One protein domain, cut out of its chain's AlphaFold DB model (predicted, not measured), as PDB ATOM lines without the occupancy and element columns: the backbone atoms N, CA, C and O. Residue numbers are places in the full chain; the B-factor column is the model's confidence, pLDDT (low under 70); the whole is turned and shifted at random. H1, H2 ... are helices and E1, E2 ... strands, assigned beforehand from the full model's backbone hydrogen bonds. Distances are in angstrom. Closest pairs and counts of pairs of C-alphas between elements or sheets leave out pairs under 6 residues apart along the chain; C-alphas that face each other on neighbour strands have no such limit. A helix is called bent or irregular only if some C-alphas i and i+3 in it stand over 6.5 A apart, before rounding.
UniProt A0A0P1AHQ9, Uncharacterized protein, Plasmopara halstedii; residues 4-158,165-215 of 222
ATOM      1  N   GLY A   4      46.668  18.490  27.162       77.25
ATOM      2  CA  GLY A   4      46.485  19.462  26.099       77.25
ATOM      3  C   GLY A   4      47.000  18.928  24.774       77.25
ATOM      4  O   GLY A   4      47.899  18.097  24.712       77.25
ATOM      5  N   TYR A   5      46.419  19.419  23.700       76.81
ATOM      6  CA  TYR A   5      46.750  19.069  22.331       76.81
ATOM      7  C   TYR A   5      46.646  20.338  21.520       76.81
ATOM      8  O   TYR A   5      45.625  20.988  21.653       76.81
ATOM      9  N   ALA A   6      47.627  20.663  20.689       76.38
ATOM     10  CA  ALA A   6      47.601  21.759  19.734       76.38
ATOM     11  C   ALA A   6      48.041  21.270  18.372       76.38
ATOM     12  O   ALA A   6      48.981  20.487  18.301       76.38
ATOM     13  N   ALA A   7      47.440  21.774  17.304       75.38
ATOM     14  CA  ALA A   7      47.945  21.532  15.966       75.38
ATOM     15  C   ALA A   7      47.794  22.758  15.069       75.38
ATOM     16  O   ALA A   7      46.796  23.483  15.135       75.38
ATOM     17  N   PHE A   8      48.794  22.969  14.221       73.25
ATOM     18  CA  PHE A   8      48.766  23.941  13.136       73.25
ATOM     19  C   PHE A   8      49.576  23.425  11.950       73.25
ATOM     20  O   PHE A   8      50.448  22.569  12.102       73.25
ATOM     21  N   MET A   9      49.297  23.966  10.771       77.69
ATOM     22  CA  MET A   9      49.997  23.624   9.538       77.69
ATOM     23  C   MET A   9      50.753  24.854   9.036       77.69
ATOM     24  O   MET A   9      50.186  25.943   8.971       77.69
ATOM     25  N   ASP A  10      52.019  24.681   8.665       75.81
ATOM     26  CA  ASP A  10      52.815  25.684   7.956       75.81
ATOM     27  C   ASP A  10      53.267  25.105   6.610       75.81
ATOM     28  O   ASP A  10      54.055  24.154   6.534       75.81
ATOM     29  N   GLY A  11      52.701  25.642   5.527       82.25
ATOM     30  CA  GLY A  11      52.882  25.122   4.177       82.25
ATOM     31  C   GLY A  11      52.404  23.673   4.050       82.25
ATOM     32  O   GLY A  11      51.209  23.411   3.956       82.25
ATOM     33  N   THR A  12      53.351  22.736   4.005       82.06
ATOM     34  CA  THR A  12      53.100  21.285   3.902       82.06
ATOM     35  C   THR A  12      53.482  20.527   5.171       82.06
ATOM     36  O   THR A  12      53.578  19.300   5.136       82.06
ATOM     37  N   THR A  13      53.783  21.235   6.258       78.00
ATOM     38  CA  THR A  13      54.253  20.645   7.509       78.00
ATOM     39  C   THR A  13      53.211  20.849   8.595       78.00
ATOM     40  O   THR A  13      52.870  21.979   8.932       78.00
ATOM     41  N   ASP A  14      52.739  19.748   9.160       80.31
ATOM     42  CA  ASP A  14      51.884  19.735  10.333       80.31
ATOM     43  C   ASP A  14      52.753  19.728  11.588       80.31
ATOM     44  O   ASP A  14      53.628  18.874  11.767       80.31
ATOM     45  N   TYR A  15      52.476  20.668  12.478       78.06
ATOM     46  CA  TYR A  15      53.056  20.757  13.803       78.06
ATOM     47  C   TYR A  15      51.976  20.425  14.813       78.06
ATOM     48  O   TYR A  15      50.948  21.091  14.880       78.06
ATOM     49  N   THR A  16      52.218  19.402  15.619       81.06
ATOM     50  CA  THR A  16      51.347  19.011  16.720       81.06
ATOM     51  C   THR A  16      52.112  19.113  18.031       81.06
ATOM     52  O   THR A  16      53.224  18.613  18.147       81.06
ATOM     53  N   TYR A  17      51.510  19.721  19.041       82.69
ATOM     54  CA  TYR A  17      52.034  19.817  20.395       82.69
ATOM     55  C   TYR A  17      51.096  19.072  21.328       82.69
ATOM     56  O   TYR A  17      49.885  19.229  21.234       82.69
ATOM     57  N   LEU A  18      51.631  18.268  22.237       82.69
ATOM     58  CA  LEU A  18      50.825  17.569  23.231       82.69
ATOM     59  C   LEU A  18      51.389  17.837  24.619       82.69
ATOM     60  O   LEU A  18      52.598  17.869  24.795       82.69
ATOM     61  N   LEU A  19      50.518  17.991  25.605       82.25
ATOM     62  CA  LEU A  19      50.838  17.923  27.020       82.25
ATOM     63  C   LEU A  19      50.078  16.720  27.562       82.25
ATOM     64  O   LEU A  19      48.854  16.741  27.573       82.25
ATOM     65  N   VAL A  20      50.784  15.668  27.960       86.25
ATOM     66  CA  VAL A  20      50.161  14.449  28.487       86.25
ATOM     67  C   VAL A  20      50.872  14.052  29.761       86.25
ATOM     68  O   VAL A  20      52.092  13.889  29.771       86.25
ATOM     69  N   ASN A  21      50.120  13.915  30.850       84.69
ATOM     70  CA  ASN A  21      50.661  13.606  32.174       84.69
ATOM     71  C   ASN A  21      51.785  14.561  32.616       84.69
ATOM     72  O   ASN A  21      52.745  14.159  33.272       84.69
ATOM     73  N   GLY A  22      51.679  15.833  32.224       80.38
ATOM     74  CA  GLY A  22      52.668  16.857  32.549       80.38
ATOM     75  C   GLY A  22      53.957  16.795  31.725       80.38
ATOM     76  O   GLY A  22      54.850  17.593  31.988       80.38
ATOM     77  N   ILE A  23      54.063  15.902  30.736       86.94
ATOM     78  CA  ILE A  23      55.166  15.850  29.767       86.94
ATOM     79  C   ILE A  23      54.708  16.520  28.476       86.94
ATOM     80  O   ILE A  23      53.617  16.233  27.980       86.94
ATOM     81  N   ALA A  24      55.535  17.410  27.932       86.81
ATOM     82  CA  ALA A  24      55.244  18.068  26.669       86.81
ATOM     83  C   ALA A  24      55.960  17.393  25.498       86.81
ATOM     84  O   ALA A  24      57.133  17.032  25.584       86.81
ATOM     85  N   TYR A  25      55.254  17.279  24.382       87.31
ATOM     86  CA  TYR A  25      55.699  16.643  23.154       87.31
ATOM     87  C   TYR A  25      55.485  17.589  21.974       87.31
ATOM     88  O   TYR A  25      54.519  18.348  21.948       87.31
ATOM     89  N   SER A  26      56.354  17.489  20.976       86.44
ATOM     90  CA  SER A  26      56.129  17.994  19.622       86.44
ATOM     91  C   SER A  26      56.180  16.829  18.648       86.44
ATOM     92  O   SER A  26      57.052  15.967  18.751       86.44
ATOM     93  N   VAL A  27      55.241  16.802  17.714       87.81
ATOM     94  CA  VAL A  27      55.196  15.882  16.586       87.81
ATOM     95  C   VAL A  27      55.173  16.741  15.336       87.81
ATOM     96  O   VAL A  27      54.302  17.593  15.182       87.81
ATOM     97  N   ILE A  28      56.145  16.529  14.461       87.06
ATOM     98  CA  ILE A  28      56.244  17.230  13.184       87.06
ATOM     99  C   ILE A  28      56.061  16.191  12.089       87.06
ATOM    100  O   ILE A  28      56.764  15.180  12.083       87.06
ATOM    101  N   SER A  29      55.128  16.427  11.172       85.19
ATOM    102  CA  SER A  29      54.886  15.562  10.015       85.19
ATOM    103  C   SER A  29      54.762  16.374   8.735       85.19
ATOM    104  O   SER A  29      54.311  17.511   8.757       85.19
ATOM    105  N   THR A  30      55.144  15.794   7.598       82.25
ATOM    106  CA  THR A  30      55.044  16.453   6.287       82.25
ATOM    107  C   THR A  30      54.018  15.744   5.411       82.25
ATOM    108  O   THR A  30      54.058  14.520   5.255       82.25
ATOM    109  N   VAL A  31      53.112  16.513   4.806       72.25
ATOM    110  CA  VAL A  31      52.083  16.014   3.889       72.25
ATOM    111  C   VAL A  31      52.738  15.282   2.711       72.25
ATOM    112  O   VAL A  31      53.643  15.801   2.063       72.25
ATOM    113  N   GLY A  32      52.273  14.064   2.418       63.12
ATOM    114  CA  GLY A  32      52.783  13.230   1.321       63.12
ATOM    115  C   GLY A  32      53.947  12.302   1.690       63.12
ATOM    116  O   GLY A  32      54.253  11.393   0.920       63.12
ATOM    117  N   SER A  33      54.532  12.450   2.881       64.50
ATOM    118  CA  SER A  33      55.578  11.560   3.392       64.50
ATOM    119  C   SER A  33      54.995  10.574   4.403       64.50
ATOM    120  O   SER A  33      54.974  10.812   5.611       64.50
ATOM    121  N   VAL A  34      54.487   9.442   3.906       54.09
ATOM    122  CA  VAL A  34      53.952   8.365   4.754       54.09
ATOM    123  C   VAL A  34      55.073   7.829   5.654       54.09
ATOM    124  O   VAL A  34      56.013   7.205   5.171       54.09
ATOM    125  N   GLY A  35      54.969   8.074   6.963       61.72
ATOM    126  CA  GLY A  35      55.884   7.542   7.980       61.72
ATOM    127  C   GLY A  35      57.032   8.459   8.424       61.72
ATOM    128  O   GLY A  35      57.833   8.023   9.245       61.72
ATOM    129  N   SER A  36      57.128   9.710   7.951       66.12
ATOM    130  CA  SER A  36      58.174  10.654   8.396       66.12
ATOM    131  C   SER A  36      57.681  11.627   9.477       66.12
ATOM    132  O   SER A  36      57.758  12.844   9.312       66.12
ATOM    133  N   SER A  37      57.131  11.108  10.575       77.69
ATOM    134  CA  SER A  37      56.828  11.934  11.748       77.69
ATOM    135  C   SER A  37      58.003  11.911  12.719       77.69
ATOM    136  O   SER A  37      58.398  10.836  13.174       77.69
ATOM    137  N   THR A  38      58.547  13.074  13.063       84.88
ATOM    138  CA  THR A  38      59.550  13.194  14.129       84.88
ATOM    139  C   THR A  38      58.874  13.644  15.409       84.88
ATOM    140  O   THR A  38      58.205  14.679  15.427       84.88
ATOM    141  N   THR A  39      59.072  12.874  16.475       89.12
ATOM    142  CA  THR A  39      58.530  13.167  17.801       89.12
ATOM    143  C   THR A  39      59.665  13.535  18.743       89.12
ATOM    144  O   THR A  39      60.644  12.796  18.858       89.12
ATOM    145  N   HIS A  40      59.512  14.644  19.458       88.69
ATOM    146  CA  HIS A  40      60.459  15.095  20.471       88.69
ATOM    147  C   HIS A  40      59.737  15.501  21.748       88.69
ATOM    148  O   HIS A  40      58.647  16.072  21.694       88.69
ATOM    149  N   CYS A  41      60.372  15.262  22.890       89.88
ATOM    150  CA  CYS A  41      59.961  15.886  24.139       89.88
ATOM    151  C   CYS A  41      60.416  17.342  24.172       89.88
ATOM    152  O   CYS A  41      61.510  17.679  23.717       89.88
ATOM    153  N   LEU A  42      59.545  18.205  24.681       86.06
ATOM    154  CA  LEU A  42      59.797  19.630  24.793       86.06
ATOM    155  C   LEU A  42      60.222  19.948  26.224       86.06
ATOM    156  O   LEU A  42      59.440  19.708  27.148       86.06
ATOM    157  N   PRO A  43      61.431  20.490  26.420       80.88
ATOM    158  CA  PRO A  43      61.878  20.892  27.740       80.88
ATOM    159  C   PRO A  43      61.123  22.144  28.202       80.88
ATOM    160  O   PRO A  43      60.639  22.954  27.404       80.88
ATOM    161  N   SER A  44      61.051  22.319  29.518       75.06
ATOM    162  CA  SER A  44      60.308  23.390  30.194       75.06
ATOM    163  C   SER A  44      60.677  24.805  29.736       75.06
ATOM    164  O   SER A  44      59.828  25.693  29.749       75.06
ATOM    165  N   ASN A  45      61.915  25.022  29.286       71.00
ATOM    166  CA  ASN A  45      62.420  26.320  28.836       71.00
ATOM    167  C   ASN A  45      61.997  26.715  27.409       71.00
ATOM    168  O   ASN A  45      62.212  27.861  27.020       71.00
ATOM    169  N   VAL A  46      61.452  25.784  26.621       68.56
ATOM    170  CA  VAL A  46      61.034  26.023  25.224       68.56
ATOM    171  C   VAL A  46      59.515  26.144  25.107       68.56
ATOM    172  O   VAL A  46      58.987  26.589  24.089       68.56
ATOM    173  N   LEU A  47      58.788  25.775  26.159       62.25
ATOM    174  CA  LEU A  47      57.340  25.850  26.160       62.25
ATOM    175  C   LEU A  47      56.874  27.293  26.380       62.25
ATOM    176  O   LEU A  47      57.398  27.981  27.261       62.25
ATOM    177  N   PRO A  48      55.823  27.734  25.663       60.22
ATOM    178  CA  PRO A  48      55.018  28.861  26.112       60.22
ATOM    179  C   PRO A  48      54.622  28.658  27.587       60.22
ATOM    180  O   PRO A  48      54.603  27.514  28.053       60.22
ATOM    181  N   PRO A  49      54.274  29.717  28.338       61.56
ATOM    182  CA  PRO A  49      53.980  29.645  29.772       61.56
ATOM    183  C   PRO A  49      52.642  28.939  30.090       61.56
ATOM    184  O   PRO A  49      51.797  29.446  30.823       61.56
ATOM    185  N   LEU A  50      52.451  27.723  29.576       61.41
ATOM    186  CA  LEU A  50      51.322  26.822  29.792       61.41
ATOM    187  C   LEU A  50      51.168  26.447  31.264       61.41
ATOM    188  O   LEU A  50      50.051  26.314  31.768       61.41
ATOM    189  N   HIS A  51      52.291  26.342  31.976       67.19
ATOM    190  CA  HIS A  51      52.309  26.147  33.423       67.19
ATOM    191  C   HIS A  51      51.670  27.327  34.181       67.19
ATOM    192  O   HIS A  51      51.205  27.152  35.304       67.19
ATOM    193  N   GLY A  52      51.618  28.517  33.572       74.88
ATOM    194  CA  GLY A  52      51.070  29.736  34.164       74.88
ATOM    195  C   GLY A  52      49.554  29.885  34.029       74.88
ATOM    196  O   GLY A  52      48.977  30.696  34.747       74.88
ATOM    197  N   ILE A  53      48.887  29.088  33.183       78.62
ATOM    198  CA  ILE A  53      47.446  29.239  32.909       78.62
ATOM    199  C   ILE A  53      46.606  28.981  34.163       78.62
ATOM    200  O   ILE A  53      45.839  29.843  34.583       78.62
ATOM    201  N   ILE A  54      46.758  27.816  34.800       81.88
ATOM    202  CA  ILE A  54      45.975  27.479  36.000       81.88
ATOM    203  C   ILE A  54      46.250  28.461  37.154       81.88
ATOM    204  O   ILE A  54      45.285  28.929  37.759       81.88
ATOM    205  N   PRO A  55      47.510  28.841  37.450       85.62
ATOM    206  CA  PRO A  55      47.795  29.920  38.394       85.62
ATOM    207  C   PRO A  55      47.126  31.254  38.038       85.62
ATOM    208  O   PRO A  55      46.557  31.892  38.922       85.62
ATOM    209  N   ALA A  56      47.148  31.664  36.766       86.12
ATOM    210  CA  ALA A  56      46.514  32.902  36.311       86.12
ATOM    211  C   ALA A  56      44.995  32.883  36.533       86.12
ATOM    212  O   ALA A  56      44.437  33.859  37.029       86.12
ATOM    213  N   LEU A  57      44.336  31.758  36.233       87.19
ATOM    214  CA  LEU A  57      42.904  31.576  36.487       87.19
ATOM    215  C   LEU A  57      42.589  31.538  37.987       87.19
ATOM    216  O   LEU A  57      41.644  32.179  38.437       87.19
ATOM    217  N   ASN A  58      43.410  30.847  38.785       87.50
ATOM    218  CA  ASN A  58      43.235  30.778  40.239       87.50
ATOM    219  C   ASN A  58      43.322  32.144  40.914       87.50
ATOM    220  O   ASN A  58      42.613  32.381  41.891       87.50
ATOM    221  N   ASN A  59      44.174  33.017  40.383       91.25
ATOM    222  CA  ASN A  59      44.368  34.377  40.864       91.25
ATOM    223  C   ASN A  59      43.450  35.389  40.162       91.25
ATOM    224  O   ASN A  59      43.617  36.593  40.363       91.25
ATOM    225  N   ALA A  60      42.500  34.929  39.341       90.94
ATOM    226  CA  ALA A  60      41.589  35.822  38.655       90.94
ATOM    227  C   ALA A  60      40.693  36.567  39.653       90.94
ATOM    228  O   ALA A  60      40.195  36.006  40.633       90.94
ATOM    229  N   THR A  61      40.482  37.853  39.396       90.69
ATOM    230  CA  THR A  61      39.752  38.762  40.290       90.69
ATOM    231  C   THR A  61      38.529  39.333  39.598       90.69
ATOM    232  O   THR A  61      38.565  39.614  38.407       90.69
ATOM    233  N   MET A  62      37.434  39.507  40.336       88.62
ATOM    234  CA  MET A  62      36.215  40.101  39.783       88.62
ATOM    235  C   MET A  62      36.426  41.584  39.466       88.62
ATOM    236  O   MET A  62      36.982  42.325  40.279       88.62
ATOM    237  N   LEU A  63      35.928  42.016  38.313       88.69
ATOM    238  CA  LEU A  63      35.851  43.416  37.906       88.69
ATOM    239  C   LEU A  63      34.403  43.905  37.944       88.69
ATOM    240  O   LEU A  63      33.470  43.121  37.769       88.69
ATOM    241  N   SER A  64      34.224  45.211  38.139       87.12
ATOM    242  CA  SER A  64      32.939  45.866  37.885       87.12
ATOM    243  C   SER A  64      32.750  46.143  36.397       87.12
ATOM    244  O   SER A  64      31.675  45.896  35.866       87.12
ATOM    245  N   ASP A  65      33.810  46.608  35.731       87.94
ATOM    246  CA  ASP A  65      33.798  47.008  34.328       87.94
ATOM    247  C   ASP A  65      35.154  46.722  33.680       87.94
ATOM    248  O   ASP A  65      36.204  46.732  34.334       87.94
ATOM    249  N   ALA A  66      35.136  46.502  32.370       90.69
ATOM    250  CA  ALA A  66      36.339  46.330  31.578       90.69
ATOM    251  C   ALA A  66      36.198  46.995  30.208       90.69
ATOM    252  O   ALA A  66      35.098  47.073  29.659       90.69
ATOM    253  N   PHE A  67      37.321  47.445  29.655       88.69
ATOM    254  CA  PHE A  67      37.367  48.174  28.391       88.69
ATOM    255  C   PHE A  67      38.451  47.617  27.464       88.69
ATOM    256  O   PHE A  67      39.520  47.225  27.933       88.69
ATOM    257  N   ALA A  68      38.192  47.628  26.161       83.25
ATOM    258  CA  ALA A  68      39.175  47.431  25.102       83.25
ATOM    259  C   ALA A  68      39.313  48.761  24.346       83.25
ATOM    260  O   ALA A  68      38.458  49.120  23.541       83.25
ATOM    261  N   GLY A  69      40.341  49.549  24.674       81.06
ATOM    262  CA  GLY A  69      40.394  50.950  24.246       81.06
ATOM    263  C   GLY A  69      39.218  51.755  24.815       81.06
ATOM    264  O   GLY A  69      39.075  51.856  26.035       81.06
ATOM    265  N   GLU A  70      38.384  52.319  23.939       80.06
ATOM    266  CA  GLU A  70      37.174  53.072  24.318       80.06
ATOM    267  C   GLU A  70      35.920  52.184  24.429       80.06
ATOM    268  O   GLU A  70      34.908  52.603  24.998       80.06
ATOM    269  N   ASP A  71      35.982  50.945  23.937       84.00
ATOM    270  CA  ASP A  71      34.839  50.040  23.907       84.00
ATOM    271  C   ASP A  71      34.680  49.293  25.231       84.00
ATOM    272  O   ASP A  71      35.629  48.746  25.793       84.00
ATOM    273  N   THR A  72      33.451  49.233  25.745       88.62
ATOM    274  CA  THR A  72      33.147  48.477  26.968       88.62
ATOM    275  C   THR A  72      32.986  46.993  26.655       88.62
ATOM    276  O   THR A  72      32.124  46.609  25.863       88.62
ATOM    277  N   ILE A  73      33.741  46.148  27.352       87.56
ATOM    278  CA  ILE A  73      33.596  44.694  27.296       87.56
ATOM    279  C   ILE A  73      32.386  44.302  28.146       87.56
ATOM    280  O   ILE A  73      32.338  44.568  29.348       87.56
ATOM    281  N   LYS A  74      31.396  43.654  27.527       85.69
ATOM    282  CA  LYS A  74      30.166  43.213  28.198       85.69
ATOM    283  C   LYS A  74      30.068  41.693  28.191       85.69
ATOM    284  O   LYS A  74      29.995  41.086  27.126       85.69
ATOM    285  N   CYS A  75      29.990  41.088  29.373       84.12
ATOM    286  CA  CYS A  75      29.690  39.663  29.508       84.12
ATOM    287  C   CYS A  75      28.183  39.457  29.692       84.12
ATOM    288  O   CYS A  75      27.579  40.093  30.554       84.12
ATOM    289  N   ALA A  76      27.584  38.521  28.950       78.38
ATOM    290  CA  ALA A  76      26.162  38.189  29.090       78.38
ATOM    291  C   ALA A  76      25.807  37.693  30.507       78.38
ATOM    292  O   ALA A  76      24.761  38.048  31.044       78.38
ATOM    293  N   SER A  77      26.720  36.947  31.133       74.56
ATOM    294  CA  SER A  77      26.599  36.456  32.511       74.56
ATOM    295  C   SER A  77      26.776  37.546  33.580       74.56
ATOM    296  O   SER A  77      26.528  37.297  34.758       74.56
ATOM    297  N   GLY A  78      27.244  38.743  33.202       77.81
ATOM    298  CA  GLY A  78      27.588  39.833  34.121       77.81
ATOM    299  C   GLY A  78      28.882  39.624  34.918       77.81
ATOM    300  O   GLY A  78      29.321  40.537  35.612       77.81
ATOM    301  N   ASN A  79      29.520  38.454  34.812       82.31
ATOM    302  CA  ASN A  79      30.771  38.162  35.502       82.31
ATOM    303  C   ASN A  79      31.966  38.532  34.620       82.31
ATOM    304  O   ASN A  79      32.245  37.847  33.636       82.31
ATOM    305  N   LEU A  80      32.675  39.591  35.009       89.75
ATOM    306  CA  LEU A  80      33.957  39.997  34.439       89.75
ATOM    307  C   LEU A  80      35.082  39.573  35.381       89.75
ATOM    308  O   LEU A  80      35.086  39.944  36.555       89.75
ATOM    309  N   LEU A  81      36.052  38.827  34.865       91.00
ATOM    310  CA  LEU A  81      37.228  38.400  35.620       91.00
ATOM    311  C   LEU A  81      38.493  38.971  34.982       91.00
ATOM    312  O   LEU A  81      38.700  38.838  33.784       91.00
ATOM    313  N   LYS A  82      39.378  39.563  35.777       92.81
ATOM    314  CA  LYS A  82      40.736  39.917  35.369       92.81
ATOM    315  C   LYS A  82      41.676  38.769  35.683       92.81
ATOM    316  O   LYS A  82      41.749  38.369  36.841       92.81
ATOM    317  N   ALA A  83      42.450  38.327  34.701       90.81
ATOM    318  CA  ALA A  83      43.565  37.407  34.894       90.81
ATOM    319  C   ALA A  83      44.860  38.019  34.347       90.81
ATOM    320  O   ALA A  83      44.836  38.835  33.426       90.81
ATOM    321  N   THR A  84      45.996  37.617  34.909       87.94
ATOM    322  CA  THR A  84      47.320  38.036  34.438       87.94
ATOM    323  C   THR A  84      48.157  36.796  34.169       87.94
ATOM    324  O   THR A  84      48.291  35.945  35.048       87.94
ATOM    325  N   LEU A  85      48.707  36.693  32.960       81.12
ATOM    326  CA  LEU A  85      49.613  35.620  32.552       81.12
ATOM    327  C   LEU A  85      50.919  36.246  32.062       81.12
ATOM    328  O   LEU A  85      50.926  36.983  31.076       81.12
ATOM    329  N   GLY A  86      52.017  35.965  32.766       81.25
ATOM    330  CA  GLY A  86      53.254  36.727  32.593       81.25
ATOM    331  C   GLY A  86      52.995  38.207  32.874       81.25
ATOM    332  O   GLY A  86      52.409  38.542  33.902       81.25
ATOM    333  N   ASP A  87      53.346  39.066  31.921       79.69
ATOM    334  CA  ASP A  87      53.142  40.517  32.018       79.69
ATOM    335  C   ASP A  87      51.860  40.989  31.309       79.69
ATOM    336  O   ASP A  87      51.549  42.180  31.270       79.69
ATOM    337  N   SER A  88      51.095  40.054  30.737       82.06
ATOM    338  CA  SER A  88      49.887  40.351  29.965       82.06
ATOM    339  C   SER A  88      48.636  40.260  30.831       82.06
ATOM    340  O   SER A  88      48.441  39.306  31.587       82.06
ATOM    341  N   THR A  89      47.768  41.264  30.708       87.31
ATOM    342  CA  THR A  89      46.463  41.304  31.374       87.31
ATOM    343  C   THR A  89      45.372  40.877  30.408       87.31
ATOM    344  O   THR A  89      45.332  41.334  29.270       87.31
ATOM    345  N   PHE A  90      44.458  40.053  30.907       88.50
ATOM    346  CA  PHE A  90      43.323  39.528  30.174       88.50
ATOM    347  C   PHE A  90      42.022  39.753  30.939       88.50
ATOM    348  O   PHE A  90      42.009  39.806  32.175       88.50
ATOM    349  N   VAL A  91      40.922  39.839  30.198       91.75
ATOM    350  CA  VAL A  91      39.561  39.929  30.734       91.75
ATOM    351  C   VAL A  91      38.782  38.700  30.299       91.75
ATOM    352  O   VAL A  91      38.688  38.421  29.116       91.75
ATOM    353  N   ILE A  92      38.194  37.968  31.233       90.81
ATOM    354  CA  ILE A  92      37.459  36.737  30.965       90.81
ATOM    355  C   ILE A  92      35.961  36.988  31.155       90.81
ATOM    356  O   ILE A  92      35.536  37.489  32.198       90.81
ATOM    357  N   CYS A  93      35.176  36.587  30.157       88.25
ATOM    358  CA  CYS A  93      33.721  36.555  30.164       88.25
ATOM    359  C   CYS A  93      33.216  35.119  30.064       88.25
ATOM    360  O   CYS A  93      33.435  34.456  29.055       88.25
ATOM    361  N   SER A  94      32.455  34.658  31.054       82.38
ATOM    362  CA  SER A  94      31.758  33.371  30.945       82.38
ATOM    363  C   SER A  94      30.585  33.453  29.958       82.38
ATOM    364  O   SER A  94      29.800  34.408  30.011       82.38
ATOM    365  N   LEU A  95      30.469  32.438  29.096       73.50
ATOM    366  CA  LEU A  95      29.345  32.163  28.191       73.50
ATOM    367  C   LEU A  95      28.443  31.043  28.751       73.50
ATOM    368  O   LEU A  95      27.909  30.225  27.998       73.50
ATOM    369  N   ASP A  96      28.308  30.979  30.078       73.88
ATOM    370  CA  ASP A  96      27.545  29.961  30.807       73.88
ATOM    371  C   ASP A  96      27.981  28.534  30.433       73.88
ATOM    372  O   ASP A  96      29.162  28.211  30.534       73.88
ATOM    373  N   SER A  97      27.052  27.676  29.994       73.94
ATOM    374  CA  SER A  97      27.313  26.278  29.632       73.94
ATOM    375  C   SER A  97      27.970  26.092  28.266       73.94
ATOM    376  O   SER A  97      28.243  24.957  27.892       73.94
ATOM    377  N   ASN A  98      28.184  27.166  27.504       77.00
ATOM    378  CA  ASN A  98      28.785  27.065  26.176       77.00
ATOM    379  C   ASN A  98      30.296  27.253  26.212       77.00
ATOM    380  O   ASN A  98      30.952  26.828  25.268       77.00
ATOM    381  N   GLY A  99      30.844  27.882  27.260       79.69
ATOM    382  CA  GLY A  99      32.253  28.240  27.285       79.69
ATOM    383  C   GLY A  99      32.583  29.536  28.023       79.69
ATOM    384  O   GLY A  99      31.850  29.988  28.905       79.69
ATOM    385  N   PHE A 100      33.681  30.170  27.624       83.44
ATOM    386  CA  PHE A 100      34.063  31.528  28.000       83.44
ATOM    387  C   PHE A 100      34.931  32.188  26.919       83.44
ATOM    388  O   PHE A 100      35.537  31.524  26.087       83.44
ATOM    389  N   ILE A 101      34.998  33.516  26.934       84.88
ATOM    390  CA  ILE A 101      35.875  34.318  26.076       84.88
ATOM    391  C   ILE A 101      36.919  34.986  26.962       84.88
ATOM    392  O   ILE A 101      36.587  35.473  28.041       84.88
ATOM    393  N   VAL A 102      38.165  35.028  26.513       86.50
ATOM    394  CA  VAL A 102      39.259  35.783  27.114       86.50
ATOM    395  C   VAL A 102      39.659  36.880  26.141       86.50
ATOM    396  O   VAL A 102      40.165  36.595  25.064       86.50
ATOM    397  N   TYR A 103      39.442  38.124  26.527       85.75
ATOM    398  CA  TYR A 103      39.866  39.300  25.792       85.75
ATOM    399  C   TYR A 103      41.285  39.685  26.191       85.75
ATOM    400  O   TYR A 103      41.603  39.765  27.385       85.75
ATOM    401  N   GLY A 104      42.124  39.937  25.196       83.56
ATOM    402  CA  GLY A 104      43.490  40.430  25.350       83.56
ATOM    403  C   GLY A 104      43.714  41.690  24.518       83.56
ATOM    404  O   GLY A 104      42.875  42.073  23.712       83.56
ATOM    405  N   SER A 105      44.848  42.362  24.717       77.44
ATOM    406  CA  SER A 105      45.216  43.526  23.894       77.44
ATOM    407  C   SER A 105      45.454  43.152  22.433       77.44
ATOM    408  O   SER A 105      45.088  43.899  21.531       77.44
ATOM    409  N   ASP A 106      46.089  42.003  22.202       73.19
ATOM    410  CA  ASP A 106      46.559  41.594  20.875       73.19
ATOM    411  C   ASP A 106      45.780  40.409  20.300       73.19
ATOM    412  O   ASP A 106      45.812  40.179  19.092       73.19
ATOM    413  N   LEU A 107      45.087  39.646  21.149       74.56
ATOM    414  CA  LEU A 107      44.299  38.499  20.725       74.56
ATOM    415  C   LEU A 107      43.153  38.218  21.691       74.56
ATOM    416  O   LEU A 107      43.308  38.340  22.907       74.56
ATOM    417  N   ASP A 108      42.056  37.732  21.124       78.00
ATOM    418  CA  ASP A 108      40.938  37.176  21.868       78.00
ATOM    419  C   ASP A 108      40.949  35.650  21.749       78.00
ATOM    420  O   ASP A 108      41.217  35.075  20.691       78.00
ATOM    421  N   ILE A 109      40.646  34.978  22.853       78.00
ATOM    422  CA  ILE A 109      40.574  33.525  22.968       78.00
ATOM    423  C   ILE A 109      39.123  33.179  23.227       78.00
ATOM    424  O   ILE A 109      38.564  33.563  24.249       78.00
ATOM    425  N   VAL A 110      38.515  32.401  22.348       80.81
ATOM    426  CA  VAL A 110      37.240  31.762  22.668       80.81
ATOM    427  C   VAL A 110      37.556  30.364  23.205       80.81
ATOM    428  O   VAL A 110      38.481  29.694  22.733       80.81
ATOM    429  N   VAL A 111      36.802  29.928  24.201       78.88
ATOM    430  CA  VAL A 111      36.858  28.588  24.773       78.88
ATOM    431  C   VAL A 111      35.434  28.064  24.799       78.88
ATOM    432  O   VAL A 111      34.630  28.588  25.551       78.88
ATOM    433  N   ASP A 112      35.119  27.051  24.005       79.38
ATOM    434  CA  ASP A 112      33.884  26.280  24.116       79.38
ATOM    435  C   ASP A 112      34.006  25.132  25.147       79.38
ATOM    436  O   ASP A 112      35.099  24.726  25.550       79.38
ATOM    437  N   TYR A 113      32.892  24.541  25.565       78.69
ATOM    438  CA  TYR A 113      32.924  23.231  26.223       78.69
ATOM    439  C   TYR A 113      32.496  22.143  25.251       78.69
ATOM    440  O   TYR A 113      31.602  22.331  24.430       78.69
ATOM    441  N   LEU A 114      33.150  20.990  25.348       77.81
ATOM    442  CA  LEU A 114      32.807  19.822  24.550       77.81
ATOM    443  C   LEU A 114      31.809  18.945  25.310       77.81
ATOM    444  O   LEU A 114      31.970  18.710  26.507       77.81
ATOM    445  N   ASP A 115      30.828  18.398  24.589       75.44
ATOM    446  CA  ASP A 115      29.812  17.492  25.148       75.44
ATOM    447  C   ASP A 115      30.409  16.180  25.687       75.44
ATOM    448  O   ASP A 115      29.812  15.496  26.520       75.44
ATOM    449  N   SER A 116      31.590  15.808  25.194       72.25
ATOM    450  CA  SER A 116      32.297  14.590  25.574       72.25
ATOM    451  C   SER A 116      33.793  14.848  25.739       72.25
ATOM    452  O   SER A 116      34.362  15.610  24.951       72.25
ATOM    453  N   PRO A 117      34.456  14.177  26.698       68.56
ATOM    454  CA  PRO A 117      35.897  14.292  26.870       68.56
ATOM    455  C   PRO A 117      36.635  13.787  25.625       68.56
ATOM    456  O   PRO A 117      36.282  12.758  25.045       68.56
ATOM    457  N   VAL A 118      37.678  14.514  25.231       70.44
ATOM    458  CA  VAL A 118      38.580  14.126  24.143       70.44
ATOM    459  C   VAL A 118      39.772  13.423  24.752       70.44
ATOM    460  O   VAL A 118      40.485  14.034  25.533       70.44
ATOM    461  N   LYS A 119      40.003  12.167  24.368       74.50
ATOM    462  CA  LYS A 119      41.155  11.406  24.844       74.50
ATOM    463  C   LYS A 119      42.433  11.882  24.154       74.50
ATOM    464  O   LYS A 119      42.569  11.690  22.944       74.50
ATOM    465  N   ILE A 120      43.379  12.422  24.916       77.81
ATOM    466  CA  ILE A 120      44.694  12.837  24.414       77.81
ATOM    467  C   ILE A 120      45.716  11.760  24.784       77.81
ATOM    468  O   ILE A 120      45.861  11.369  25.938       77.81
ATOM    469  N   ILE A 121      46.407  11.217  23.781       84.81
ATOM    470  CA  ILE A 121      47.318  10.081  23.960       84.81
ATOM    471  C   ILE A 121      48.742  10.546  23.679       84.81
ATOM    472  O   ILE A 121      48.998  11.169  22.650       84.81
ATOM    473  N   ALA A 122      49.665  10.221  24.585       87.88
ATOM    474  CA  ALA A 122      51.079  10.503  24.384       87.88
ATOM    475  C   ALA A 122      51.595   9.795  23.115       87.88
ATOM    476  O   ALA A 122      51.245   8.632  22.877       87.88
ATOM    477  N   PRO A 123      52.426  10.464  22.300       89.44
ATOM    478  CA  PRO A 123      52.998   9.843  21.118       89.44
ATOM    479  C   PRO A 123      53.990   8.739  21.507       89.44
ATOM    480  O   PRO A 123      54.607   8.769  22.571       89.44
ATOM    481  N   THR A 124      54.168   7.760  20.621       89.12
ATOM    482  CA  THR A 124      55.195   6.728  20.794       89.12
ATOM    483  C   THR A 124      56.583   7.324  20.555       89.12
ATOM    484  O   THR A 124      56.808   8.017  19.561       89.12
ATOM    485  N   LEU A 125      57.514   7.036  21.463       87.69
ATOM    486  CA  LEU A 125      58.922   7.428  21.406       87.69
ATOM    487  C   LEU A 125      59.803   6.176  21.430       87.69
ATOM    488  O   LEU A 125      59.367   5.135  21.921       87.69
ATOM    489  N   SER A 126      61.035   6.277  20.921       86.75
ATOM    490  CA  SER A 126      62.050   5.255  21.209       86.75
ATOM    491  C   SER A 126      62.461   5.327  22.680       86.75
ATOM    492  O   SER A 126      62.316   6.380  23.310       86.75
ATOM    493  N   ASP A 127      63.005   4.237  23.219       85.38
ATOM    494  CA  ASP A 127      63.451   4.185  24.616       85.38
ATOM    495  C   ASP A 127      64.505   5.266  24.907       85.38
ATOM    496  O   ASP A 127      64.471   5.917  25.952       85.38
ATOM    497  N   GLU A 128      65.395   5.541  23.949       84.81
ATOM    498  CA  GLU A 128      66.408   6.590  24.062       84.81
ATOM    499  C   GLU A 128      65.792   7.985  24.101       84.81
ATOM    500  O   GLU A 128      66.195   8.806  24.920       84.81
ATOM    501  N   ALA A 129      64.809   8.260  23.241       84.19
ATOM    502  CA  ALA A 129      64.139   9.554  23.208       84.19
ATOM    503  C   ALA A 129      63.280   9.779  24.462       84.19
ATOM    504  O   ALA A 129      63.241  10.891  24.989       84.19
ATOM    505  N   ALA A 130      62.641   8.722  24.972       86.00
ATOM    506  CA  ALA A 130      61.826   8.768  26.180       86.00
ATOM    507  C   ALA A 130      62.641   9.137  27.434       86.00
ATOM    508  O   ALA A 130      62.119   9.813  28.319       86.00
ATOM    509  N   MET A 131      63.926   8.763  27.498       86.25
ATOM    510  CA  MET A 131      64.810   9.109  28.623       86.25
ATOM    511  C   MET A 131      65.060  10.617  28.780       86.25
ATOM    512  O   MET A 131      65.424  11.057  29.868       86.25
ATOM    513  N   PHE A 132      64.863  11.415  27.727       85.25
ATOM    514  CA  PHE A 132      65.042  12.872  27.772       85.25
ATOM    515  C   PHE A 132      63.758  13.635  28.121       85.25
ATOM    516  O   PHE A 132      63.770  14.863  28.194       85.25
ATOM    517  N   CYS A 133      62.643  12.935  28.319       89.81
ATOM    518  CA  CYS A 133      61.364  13.556  28.622       89.81
ATOM    519  C   CYS A 133      61.264  13.897  30.107       89.81
ATOM    520  O   CYS A 133      61.288  13.015  30.964       89.81
ATOM    521  N   GLU A 134      61.102  15.181  30.410       89.25
ATOM    522  CA  GLU A 134      60.871  15.659  31.771       89.25
ATOM    523  C   GLU A 134      59.395  16.001  32.006       89.25
ATOM    524  O   GLU A 134      58.648  16.350  31.088       89.25
ATOM    525  N   THR A 135      58.967  15.921  33.266       87.25
ATOM    526  CA  THR A 135      57.687  16.497  33.682       87.25
ATOM    527  C   THR A 135      57.849  18.010  33.793       87.25
ATOM    528  O   THR A 135      58.503  18.510  34.704       87.25
ATOM    529  N   VAL A 136      57.243  18.732  32.858       83.50
ATOM    530  CA  VAL A 136      57.307  20.195  32.733       83.50
ATOM    531  C   VAL A 136      56.157  20.906  33.450       83.50
ATOM    532  O   VAL A 136      56.224  22.110  33.694       83.50
ATOM    533  N   VAL A 137      55.086  20.180  33.790       76.81
ATOM    534  CA  VAL A 137      53.914  20.713  34.496       76.81
ATOM    535  C   VAL A 137      53.536  19.793  35.649       76.81
ATOM    536  O   VAL A 137      53.267  18.611  35.457       76.81
ATOM    537  N   SER A 138      53.428  20.368  36.845       73.88
ATOM    538  CA  SER A 138      52.990  19.655  38.046       73.88
ATOM    539  C   SER A 138      51.486  19.822  38.300       73.88
ATOM    540  O   SER A 138      50.890  20.838  37.924       73.88
ATOM    541  N   PRO A 139      50.836  18.860  38.980       74.88
ATOM    542  CA  PRO A 139      49.472  19.032  39.454       74.88
ATOM    543  C   PRO A 139      49.327  20.255  40.367       74.88
ATOM    544  O   PRO A 139      50.101  20.450  41.299       74.88
ATOM    545  N   LEU A 140      48.293  21.055  40.108       75.19
ATOM    546  CA  LEU A 140      47.922  22.237  40.877       75.19
ATOM    547  C   LEU A 140      46.466  22.113  41.323       75.19
ATOM    548  O   LEU A 140      45.620  21.632  40.561       75.19
ATOM    549  N   SER A 141      46.186  22.563  42.542       79.88
ATOM    550  CA  SER A 141      44.826  22.752  43.046       79.88
ATOM    551  C   SER A 141      44.159  23.914  42.310       79.88
ATOM    552  O   SER A 141      44.828  24.889  41.968       79.88
ATOM    553  N   VAL A 142      42.847  23.841  42.095       80.19
ATOM    554  CA  VAL A 142      42.069  24.943  41.508       80.19
ATOM    555  C   VAL A 142      41.191  25.624  42.545       80.19
ATOM    556  O   VAL A 142      40.703  24.975  43.469       80.19
ATOM    557  N   SER A 143      40.996  26.933  42.388       84.12
ATOM    558  CA  SER A 143      39.999  27.682  43.154       84.12
ATOM    559  C   SER A 143      38.581  27.313  42.699       84.12
ATOM    560  O   SER A 143      38.392  26.782  41.603       84.12
ATOM    561  N   GLU A 144      37.567  27.616  43.513       84.94
ATOM    562  CA  GLU A 144      36.161  27.393  43.134       84.94
ATOM    563  C   GLU A 144      35.777  28.178  41.868       84.94
ATOM    564  O   GLU A 144      35.075  27.652  41.009       84.94
ATOM    565  N   THR A 145      36.288  29.405  41.714       84.50
ATOM    566  CA  THR A 145      36.087  30.237  40.517       84.50
ATOM    567  C   THR A 145      36.709  29.600  39.279       84.50
ATOM    568  O   THR A 145      36.045  29.495  38.251       84.50
ATOM    569  N   THR A 146      37.959  29.137  39.373       83.38
ATOM    570  CA  THR A 146      38.630  28.438  38.268       83.38
ATOM    571  C   THR A 146      37.901  27.154  37.919       83.38
ATOM    572  O   THR A 146      37.683  26.875  36.748       83.38
ATOM    573  N   LEU A 147      37.498  26.373  38.922       82.06
ATOM    574  CA  LEU A 147      36.740  25.149  38.703       82.06
ATOM    575  C   LEU A 147      35.438  25.444  37.958       82.06
ATOM    576  O   LEU A 147      35.140  24.767  36.978       82.06
ATOM    577  N   ALA A 148      34.697  26.468  38.384       82.88
ATOM    578  CA  ALA A 148      33.467  26.885  37.728       82.88
ATOM    579  C   ALA A 148      33.708  27.296  36.269       82.88
ATOM    580  O   ALA A 148      33.026  26.802  35.373       82.88
ATOM    581  N   LEU A 149      34.749  28.095  36.022       82.38
ATOM    582  CA  LEU A 149      35.146  28.523  34.683       82.38
ATOM    583  C   LEU A 149      35.615  27.365  33.788       82.38
ATOM    584  O   LEU A 149      35.396  27.400  32.590       82.38
ATOM    585  N   LEU A 150      36.262  26.334  34.329       80.56
ATOM    586  CA  LEU A 150      36.738  25.196  33.531       80.56
ATOM    587  C   LEU A 150      35.652  24.146  33.265       80.56
ATOM    588  O   LEU A 150      35.836  23.284  32.410       80.56
ATOM    589  N   THR A 151      34.550  24.177  34.016       76.88
ATOM    590  CA  THR A 151      33.492  23.151  33.962       76.88
ATOM    591  C   THR A 151      32.137  23.697  33.515       76.88
ATOM    592  O   THR A 151      31.154  22.955  33.501       76.88
ATOM    593  N   GLY A 152      32.058  24.991  33.198       77.38
ATOM    594  CA  GLY A 152      30.801  25.661  32.864       77.38
ATOM    595  C   GLY A 152      29.800  25.725  34.009       77.38
ATOM    596  O   GLY A 152      28.609  25.922  33.773       77.38
ATOM    597  N   GLN A 153      30.250  25.529  35.250       80.38
ATOM    598  CA  GLN A 153      29.388  25.726  36.409       80.38
ATOM    599  C   GLN A 153      29.230  27.224  36.695       80.38
ATOM    600  O   GLN A 153      30.113  28.020  36.361       80.38
ATOM    601  N   PRO A 154      28.131  27.638  37.347       81.50
ATOM    602  CA  PRO A 154      27.952  29.027  37.740       81.50
ATOM    603  C   PRO A 154      29.116  29.510  38.607       81.50
ATOM    604  O   PRO A 154      29.444  28.892  39.623       81.50
ATOM    605  N   ILE A 155      29.722  30.636  38.223       82.31
ATOM    606  CA  ILE A 155      30.792  31.252  39.008       82.31
ATOM    607  C   ILE A 155      30.213  31.677  40.366       82.31
ATOM    608  O   ILE A 155      29.208  32.398  40.399       82.31
ATOM    609  N   PRO A 156      30.815  31.260  41.497       76.88
ATOM    610  CA  PRO A 156      30.322  31.638  42.810       76.88
ATOM    611  C   PRO A 156      30.326  33.158  42.976       76.88
ATOM    612  O   PRO A 156      31.374  33.800  43.011       76.88
ATOM    613  N   SER A 157      29.143  33.753  43.141       66.75
ATOM    614  CA  SER A 157      29.051  35.148  43.556       66.75
ATOM    615  C   SER A 157      29.589  35.255  44.982       66.75
ATOM    616  O   SER A 157      29.061  34.606  45.896       66.75
ATOM    617  N   SER A 158      30.600  36.085  45.219       58.38
ATOM    618  CA  SER A 158      31.034  36.368  46.582       58.38
ATOM    619  C   SER A 158      29.878  37.030  47.345       58.38
ATOM    620  O   SER A 158      29.621  38.217  47.178       58.38
ATOM    621  N   ALA A 165      36.209  49.455  46.530       58.66
ATOM    622  CA  ALA A 165      36.034  50.246  45.325       58.66
ATOM    623  C   ALA A 165      35.865  49.328  44.105       58.66
ATOM    624  O   ALA A 165      36.586  48.336  43.953       58.66
ATOM    625  N   ALA A 166      34.902  49.680  43.254       67.94
ATOM    626  CA  ALA A 166      34.681  49.055  41.961       67.94
ATOM    627  C   ALA A 166      36.017  48.998  41.199       67.94
ATOM    628  O   ALA A 166      36.660  50.026  40.986       67.94
ATOM    629  N   SER A 167      36.483  47.785  40.899       81.25
ATOM    630  CA  SER A 167      37.760  47.568  40.221       81.25
ATOM    631  C   SER A 167      37.503  47.464  38.726       81.25
ATOM    632  O   SER A 167      36.748  46.595  38.294       81.25
ATOM    633  N   THR A 168      38.129  48.348  37.955       86.69
ATOM    634  CA  THR A 168      38.011  48.397  36.497       86.69
ATOM    635  C   THR A 168      39.354  48.112  35.830       86.69
ATOM    636  O   THR A 168      40.414  48.257  36.444       86.69
ATOM    637  N   THR A 169      39.327  47.673  34.573       88.88
ATOM    638  CA  THR A 169      40.552  47.491  33.782       88.88
ATOM    639  C   THR A 169      40.346  47.941  32.342       88.88
ATOM    640  O   THR A 169      39.268  47.760  31.781       88.88
ATOM    641  N   THR A 170      41.399  48.465  31.724       89.62
ATOM    642  CA  THR A 170      41.429  48.775  30.291       89.62
ATOM    643  C   THR A 170      42.555  47.975  29.657       89.62
ATOM    644  O   THR A 170      43.694  48.032  30.126       89.62
ATOM    645  N   LEU A 171      42.230  47.187  28.638       85.12
ATOM    646  CA  LEU A 171      43.210  46.504  27.804       85.12
ATOM    647  C   LEU A 171      43.904  47.539  26.917       85.12
ATOM    648  O   LEU A 171      43.266  48.469  26.415       85.12
ATOM    649  N   ALA A 172      45.216  47.388  26.754       78.75
ATOM    650  CA  ALA A 172      45.983  48.234  25.851       78.75
ATOM    651  C   ALA A 172      45.487  48.071  24.406       78.75
ATOM    652  O   ALA A 172      44.951  47.025  24.040       78.75
ATOM    653  N   SER A 173      45.695  49.099  23.582       68.56
ATOM    654  CA  SER A 173      45.505  48.993  22.135       68.56
ATOM    655  C   SER A 173      46.407  47.903  21.562       68.56
ATOM    656  O   SER A 173      47.572  47.818  21.962       68.56
ATOM    657  N   SER A 174      45.899  47.128  20.602       62.72
ATOM    658  CA  SER A 174      46.685  46.101  19.919       62.72
ATOM    659  C   SER A 174      47.967  46.700  19.346       62.72
ATOM    660  O   SER A 174      47.923  47.684  18.605       62.72
ATOM    661  N   SER A 175      49.105  46.081  19.640       55.31
ATOM    662  CA  SER A 175      50.386  46.427  19.011       55.31
ATOM    663  C   SER A 175      50.501  45.862  17.586       55.31
ATOM    664  O   SER A 175      51.395  46.236  16.826       55.31
ATOM    665  N   CYS A 176      49.568  44.984  17.203       46.72
ATOM    666  CA  CYS A 176      49.442  44.409  15.871       46.72
ATOM    667  C   CYS A 176      48.592  45.317  14.960       46.72
ATOM    668  O   CYS A 176      47.365  45.297  15.029       46.72
ATOM    669  N   GLU A 177      49.212  46.097  14.069       32.56
ATOM    670  CA  GLU A 177      48.479  46.800  13.004       32.56
ATOM    671  C   GLU A 177      47.918  45.793  11.979       32.56
ATOM    672  O   GLU A 177      48.640  45.301  11.111       32.56
ATOM    673  N   PHE A 178      46.615  45.497  12.035       29.23
ATOM    674  CA  PHE A 178      45.913  44.769  10.972       29.23
ATOM    675  C   PHE A 178      45.070  45.731  10.125       29.23
ATOM    676  O   PHE A 178      44.029  46.231  10.548       29.23
ATOM    677  N   HIS A 179      45.509  45.970   8.888       24.95
ATOM    678  CA  HIS A 179      44.723  46.669   7.873       24.95
ATOM    679  C   HIS A 179      43.610  45.728   7.375       24.95
ATOM    680  O   HIS A 179      43.884  44.703   6.748       24.95
ATOM    681  N   LEU A 180      42.358  46.049   7.703       26.66
ATOM    682  CA  LEU A 180      41.178  45.227   7.418       26.66
ATOM    683  C   LEU A 180      40.957  45.036   5.907       26.66
ATOM    684  O   LEU A 180      40.757  46.002   5.175       26.66
ATOM    685  N   LEU A 181      40.864  43.781   5.459       23.11
ATOM    686  CA  LEU A 181      40.112  43.413   4.259       23.11
ATOM    687  C   LEU A 181      39.060  42.377   4.655       23.11
ATOM    688  O   LEU A 181      39.370  41.237   4.989       23.11
ATOM    689  N   TRP A 182      37.802  42.813   4.646       25.70
ATOM    690  CA  TRP A 182      36.624  41.967   4.821       25.70
ATOM    691  C   TRP A 182      36.536  40.920   3.702       25.70
ATOM    692  O   TRP A 182      36.517  41.264   2.521       25.70
ATOM    693  N   GLY A 183      36.395  39.648   4.073       21.19
ATOM    694  CA  GLY A 183      36.107  38.553   3.151       21.19
ATOM    695  C   GLY A 183      35.294  37.469   3.850       21.19
ATOM    696  O   GLY A 183      35.770  36.828   4.778       21.19
ATOM    697  N   SER A 184      34.045  37.298   3.418       24.36
ATOM    698  CA  SER A 184      33.113  36.265   3.890       24.36
ATOM    699  C   SER A 184      33.709  34.859   3.797       24.36
ATOM    700  O   SER A 184      34.120  34.469   2.711       24.36
ATOM    701  N   PHE A 185      33.635  34.056   4.866       23.50
ATOM    702  CA  PHE A 185      33.837  32.604   4.775       23.50
ATOM    703  C   PHE A 185      32.843  31.823   5.650       23.50
ATOM    704  O   PHE A 185      32.651  32.094   6.833       23.50
ATOM    705  N   GLN A 186      32.157  30.876   5.006       23.30
ATOM    706  CA  GLN A 186      31.038  30.076   5.509       23.30
ATOM    707  C   GLN A 186      31.478  28.864   6.354       23.30
ATOM    708  O   GLN A 186      32.471  28.213   6.053       23.30
ATOM    709  N   LYS A 187      30.635  28.544   7.352       25.38
ATOM    710  CA  LYS A 187      30.286  27.228   7.940       25.38
ATOM    711  C   LYS A 187      31.328  26.092   7.885       25.38
ATOM    712  O   LYS A 187      31.416  25.403   6.874       25.38
ATOM    713  N   ARG A 188      31.894  25.755   9.058       21.81
ATOM    714  CA  ARG A 188      31.833  24.433   9.744       21.81
ATOM    715  C   ARG A 188      32.860  24.358  10.901       21.81
ATOM    716  O   ARG A 188      34.021  24.682  10.703       21.81
ATOM    717  N   THR A 189      32.357  23.927  12.063       23.95
ATOM    718  CA  THR A 189      32.982  23.116  13.139       23.95
ATOM    719  C   THR A 189      34.231  23.620  13.907       23.95
ATOM    720  O   THR A 189      35.332  23.576  13.377       23.95
ATOM    721  N   VAL A 190      33.973  23.991  15.180       22.48
ATOM    722  CA  VAL A 190      34.662  23.772  16.493       22.48
ATOM    723  C   VAL A 190      36.166  24.123  16.673       22.48
ATOM    724  O   VAL A 190      37.001  23.851  15.821       22.48
ATOM    725  N   LEU A 191      36.446  24.766  17.817       26.09
ATOM    726  CA  LEU A 191      37.552  25.654  18.248       26.09
ATOM    727  C   LEU A 191      38.794  24.956  18.875       26.09
ATOM    728  O   LEU A 191      38.764  23.743  18.987       26.09
ATOM    729  N   PHE A 192      39.905  25.676  19.178       31.91
ATOM    730  CA  PHE A 192      40.554  25.974  20.506       31.91
ATOM    731  C   PHE A 192      42.028  26.434  20.369       31.91
ATOM    732  O   PHE A 192      42.628  26.269  19.320       31.91
ATOM    733  N   VAL A 193      42.612  27.093  21.387       28.06
ATOM    734  CA  VAL A 193      43.701  28.098  21.236       28.06
ATOM    735  C   VAL A 193      45.082  27.771  21.815       28.06
ATOM    736  O   VAL A 193      45.173  27.525  23.013       28.06
ATOM    737  N   LEU A 194      46.146  28.013  21.020       25.61
ATOM    738  CA  LEU A 194      47.444  28.612  21.406       25.61
ATOM    739  C   LEU A 194      47.805  29.582  20.281       25.61
ATOM    740  O   LEU A 194      48.093  29.165  19.159       25.61
ATOM    741  N   ALA A 195      47.807  30.874  20.581       26.22
ATOM    742  CA  ALA A 195      48.511  31.844  19.766       26.22
ATOM    743  C   ALA A 195      49.945  31.922  20.298       26.22
ATOM    744  O   ALA A 195      50.194  32.460  21.376       26.22
ATOM    745  N   VAL A 196      50.888  31.344  19.557       25.34
ATOM    746  CA  VAL A 196      52.287  31.764  19.626       25.34
ATOM    747  C   VAL A 196      52.432  32.816  18.534       25.34
ATOM    748  O   VAL A 196      52.288  32.487  17.362       25.34
ATOM    749  N   CYS A 197      52.697  34.070  18.893       23.50
ATOM    750  CA  CYS A 197      53.320  35.006  17.958       23.50
ATOM    751  C   CYS A 197      54.831  34.944  18.202       23.50
ATOM    752  O   CYS A 197      55.286  35.469  19.221       23.50
ATOM    753  N   PRO A 198      55.625  34.288  17.335       24.78
ATOM    754  CA  PRO A 198      57.068  34.402  17.388       24.78
ATOM    755  C   PRO A 198      57.544  35.655  16.644       24.78
ATOM    756  O   PRO A 198      56.875  36.194  15.763       24.78
ATOM    757  N   ALA A 199      58.725  36.091  17.068       29.94
ATOM    758  CA  ALA A 199      59.483  37.253  16.640       29.94
ATOM    759  C   ALA A 199      59.378  37.605  15.142       29.94
ATOM    760  O   ALA A 199      59.678  36.793  14.275       29.94
ATOM    761  N   GLU A 200      59.058  38.877  14.900       29.11
ATOM    762  CA  GLU A 200      59.619  39.709  13.832       29.11
ATOM    763  C   GLU A 200      59.416  39.234  12.369       29.11
ATOM    764  O   GLU A 200      60.113  38.375  11.843       29.11
ATOM    765  N   HIS A 201      58.506  39.933  11.672       29.91
ATOM    766  CA  HIS A 201      58.307  39.965  10.210       29.91
ATOM    767  C   HIS A 201      57.835  38.669   9.502       29.91
ATOM    768  O   HIS A 201      58.655  37.857   9.087       29.91
ATOM    769  N   ARG A 202      56.547  38.612   9.092       29.77
ATOM    770  CA  ARG A 202      56.097  38.613   7.668       29.77
ATOM    771  C   ARG A 202      54.571  38.433   7.490       29.77
ATOM    772  O   ARG A 202      53.857  38.008   8.381       29.77
ATOM    773  N   ARG A 203      54.125  38.849   6.296       26.31
ATOM    774  CA  ARG A 203      52.770  39.092   5.755       26.31
ATOM    775  C   ARG A 203      51.881  37.834   5.582       26.31
ATOM    776  O   ARG A 203      52.344  36.918   4.921       26.31
ATOM    777  N   GLN A 204      50.598  37.941   5.985       27.73
ATOM    778  CA  GLN A 204      49.370  37.223   5.522       27.73
ATOM    779  C   GLN A 204      49.308  35.670   5.564       27.73
ATOM    780  O   GLN A 204      50.319  35.006   5.398       27.73
ATOM    781  N   PRO A 205      48.085  35.095   5.525       32.44
ATOM    782  CA  PRO A 205      47.067  35.023   6.575       32.44
ATOM    783  C   PRO A 205      47.253  33.738   7.418       32.44
ATOM    784  O   PRO A 205      47.466  32.660   6.872       32.44
ATOM    785  N   VAL A 206      47.164  33.818   8.748       31.33
ATOM    786  CA  VAL A 206      47.242  32.613   9.591       31.33
ATOM    787  C   VAL A 206      45.872  31.931   9.584       31.33
ATOM    788  O   VAL A 206      44.948  32.368  10.271       31.33
ATOM    789  N   ASP A 207      45.720  30.882   8.778       29.45
ATOM    790  CA  ASP A 207      44.575  29.978   8.865       29.45
ATOM    791  C   ASP A 207      44.682  29.152  10.162       29.45
ATOM    792  O   ASP A 207      45.497  28.246  10.276       29.45
ATOM    793  N   ARG A 208      43.847  29.520  11.143       31.17
ATOM    794  CA  ARG A 208      43.331  28.727  12.281       31.17
ATOM    795  C   ARG A 208      44.311  27.772  12.997       31.17
ATOM    796  O   ARG A 208      44.523  26.639  12.578       31.17
ATOM    797  N   CYS A 209      44.761  28.181  14.186       29.33
ATOM    798  CA  CYS A 209      45.332  27.286  15.202       29.33
ATOM    799  C   CYS A 209      44.222  26.502  15.931       29.33
ATOM    800  O   CYS A 209      43.198  27.093  16.282       29.33
ATOM    801  N   TYR A 210      44.443  25.209  16.197       30.19
ATOM    802  CA  TYR A 210      43.521  24.339  16.940       30.19
ATOM    803  C   TYR A 210      44.168  23.828  18.231       30.19
ATOM    804  O   TYR A 210      45.360  23.525  18.248       30.19
ATOM    805  N   LEU A 211      43.376  23.675  19.292       32.19
ATOM    806  CA  LEU A 211      43.737  23.005  20.534       32.19
ATOM    807  C   LEU A 211      42.625  22.029  20.943       32.19
ATOM    808  O   LEU A 211      41.525  22.032  20.411       32.19
ATOM    809  N   ALA A 212      42.909  21.133  21.863       28.70
ATOM    810  CA  ALA A 212      41.925  20.348  22.580       28.70
ATOM    811  C   ALA A 212      42.512  20.138  23.972       28.70
ATOM    812  O   ALA A 212      43.673  19.757  24.102       28.70
ATOM    813  N   ALA A 213      41.745  20.444  25.012       29.64
ATOM    814  CA  ALA A 213      42.104  20.105  26.381       29.64
ATOM    815  C   ALA A 213      41.144  19.019  26.862       29.64
ATOM    816  O   ALA A 213      39.930  19.130  26.669       29.64
ATOM    817  N   GLU A 214      41.686  17.953  27.445       30.08
ATOM    818  CA  GLU A 214      40.876  16.873  28.001       30.08
ATOM    819  C   GLU A 214      40.241  17.305  29.330       30.08
ATOM    820  O   GLU A 214      40.826  18.050  30.122       30.08
ATOM    821  N   GLY A 215      39.012  16.822  29.545       26.69
ATOM    822  CA  GLY A 215      38.144  17.143  30.667       26.69
ATOM    823  C   GLY A 215      38.853  17.078  32.015       26.69
ATOM    824  O   GLY A 215      39.403  16.056  32.424       26.69
TER     825      GLY A 215
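Overview. This is residues 4 to 158 and 165 to 215 of the 222 residues of an uncharacterized protein of Plasmopara halstedii (UniProt A0A0P1AHQ9). The model has two lobes: at one end a strongly twisted wall of five strands, E4 E3 E2 E1 E13, with the small H2 near its edge, and at the other end a sandwich of the sheet E5 E8 E9 E10 E11 partly face to face with the small sheet E7 E6 E12, with H1 and H3 packed on the other face of the larger sheet. The links E4 to H1, E11 to H2, H2 to H3 and E12 to E13 pass between the lobes, and residues 179 to 189 and 198 to 203 of the last one stick out. The printed part has 206 residues with three named helices and 13 named strands, in the order E1 E2 E3 E4 H1 E5 E6 E7 E8 E9 E10 E11 H2 H3 E12 E13; both five-stranded sheets are antiparallel and the small one is mixed. The class is mixed, helices and strands, with under half of the residues, 89, in named elements. The whole is compact, with a radius of gyration of the C-alphas of 18.7 A and spans of 57 by 44 by 32 A.

Arrangement. E1, residues 4 to 10, E2, residues 13 to 20, E3, residues 23 to 30, and E4, residues 38 to 42, form a meander, each strand the antiparallel neighbour of the one before. Within hydrogen-bond range are N 6 and O 17 at 2.7 A between E1 and E2, N 18 and O 25 at 2.9 A between E2 and E3, and N 26 and O 40 at 2.8 A between E3 and E4. E13, residues 210 to 213, is an edge strand antiparallel to E1, with N 5 and O 212 2.8 A apart. H2, residues 127 to 130, only grazes this sheet, with residues 129 to 130; its closest C-alphas to E4 are those of Ala 129 and His 40, 7.2 A. In the second sheet, E5, residues 61 to 63, is antiparallel to E8, residues 80 to 85, with N 61 and O 82 2.9 A apart. E8 begins another meander with E9, residues 88 to 94, E10, residues 99 to 103, and E11, residues 109 to 112; N 90 and O 83 are 2.8 A apart, N 103 and O 91 2.7 A, and N 102 and O 109 2.7 A. H1, residues 50 to 58, is on this sheet over E8 at a height of 7.8 A, only just slantwise to the strands at 31 degrees to E8 on the local plane. H3, residues 144 to 151, is on the same face at a height of 9.4 A, over E9 and across the strands at 63 degrees to E9 on the local plane. H1 and H3 touch at a steep tilt of 56 degrees, opposite ways, the closest C-alphas being those of Asn 58 and Thr 146, 5.5 A. E5 runs on into E6, residues 65 to 68, at 85 degrees. E6 is antiparallel to E7, residues 71 to 73, with N 73 and O 66 2.8 A apart, and parallel to E12, residues 168 to 171, with N 171 and O 67 2.8 A apart. The sheet E7 E6 E12 and the larger sheet make a sandwich, two sheets face to face; the parts that face each other are 9.2 A centre to centre, and the strands of the one stand at 56 degrees to those of the other. H3 has every O i to N i+4 pair within hydrogen-bond range, H1 has 3 of 5, and H2 is too short for such a pair.

Along the chain. E1 begins at C-alpha 4 (46.485, 19.462, 26.099) and is 20.2 A long; E2 is 22.3 A and E3 23.5 A. H1, 13.8 A, is only just irregular: C-alphas 51 and 54 are 7.0 A apart. E8 is 16.4 A and E9 19.5 A, ending at C-alpha 94 (31.758, 33.371, 30.945). H3 is 10.5 A, and E13 ends at C-alpha 213 (42.104, 20.105, 26.381).

Size, cuts and confidence. The C-alphas farthest apart are those of Val 34 and Ala 165, 61.0 A. Residues 159 to 164 are not printed, and C-alphas 158 and 165 are 14.8 A apart across the cut. The long links are E11 to H2, H2 to H3 and E12 to E13, the last with 38 residues. Mean pLDDT of the printed part is 70.2; 59 residues are under 70, among them 173 to 215.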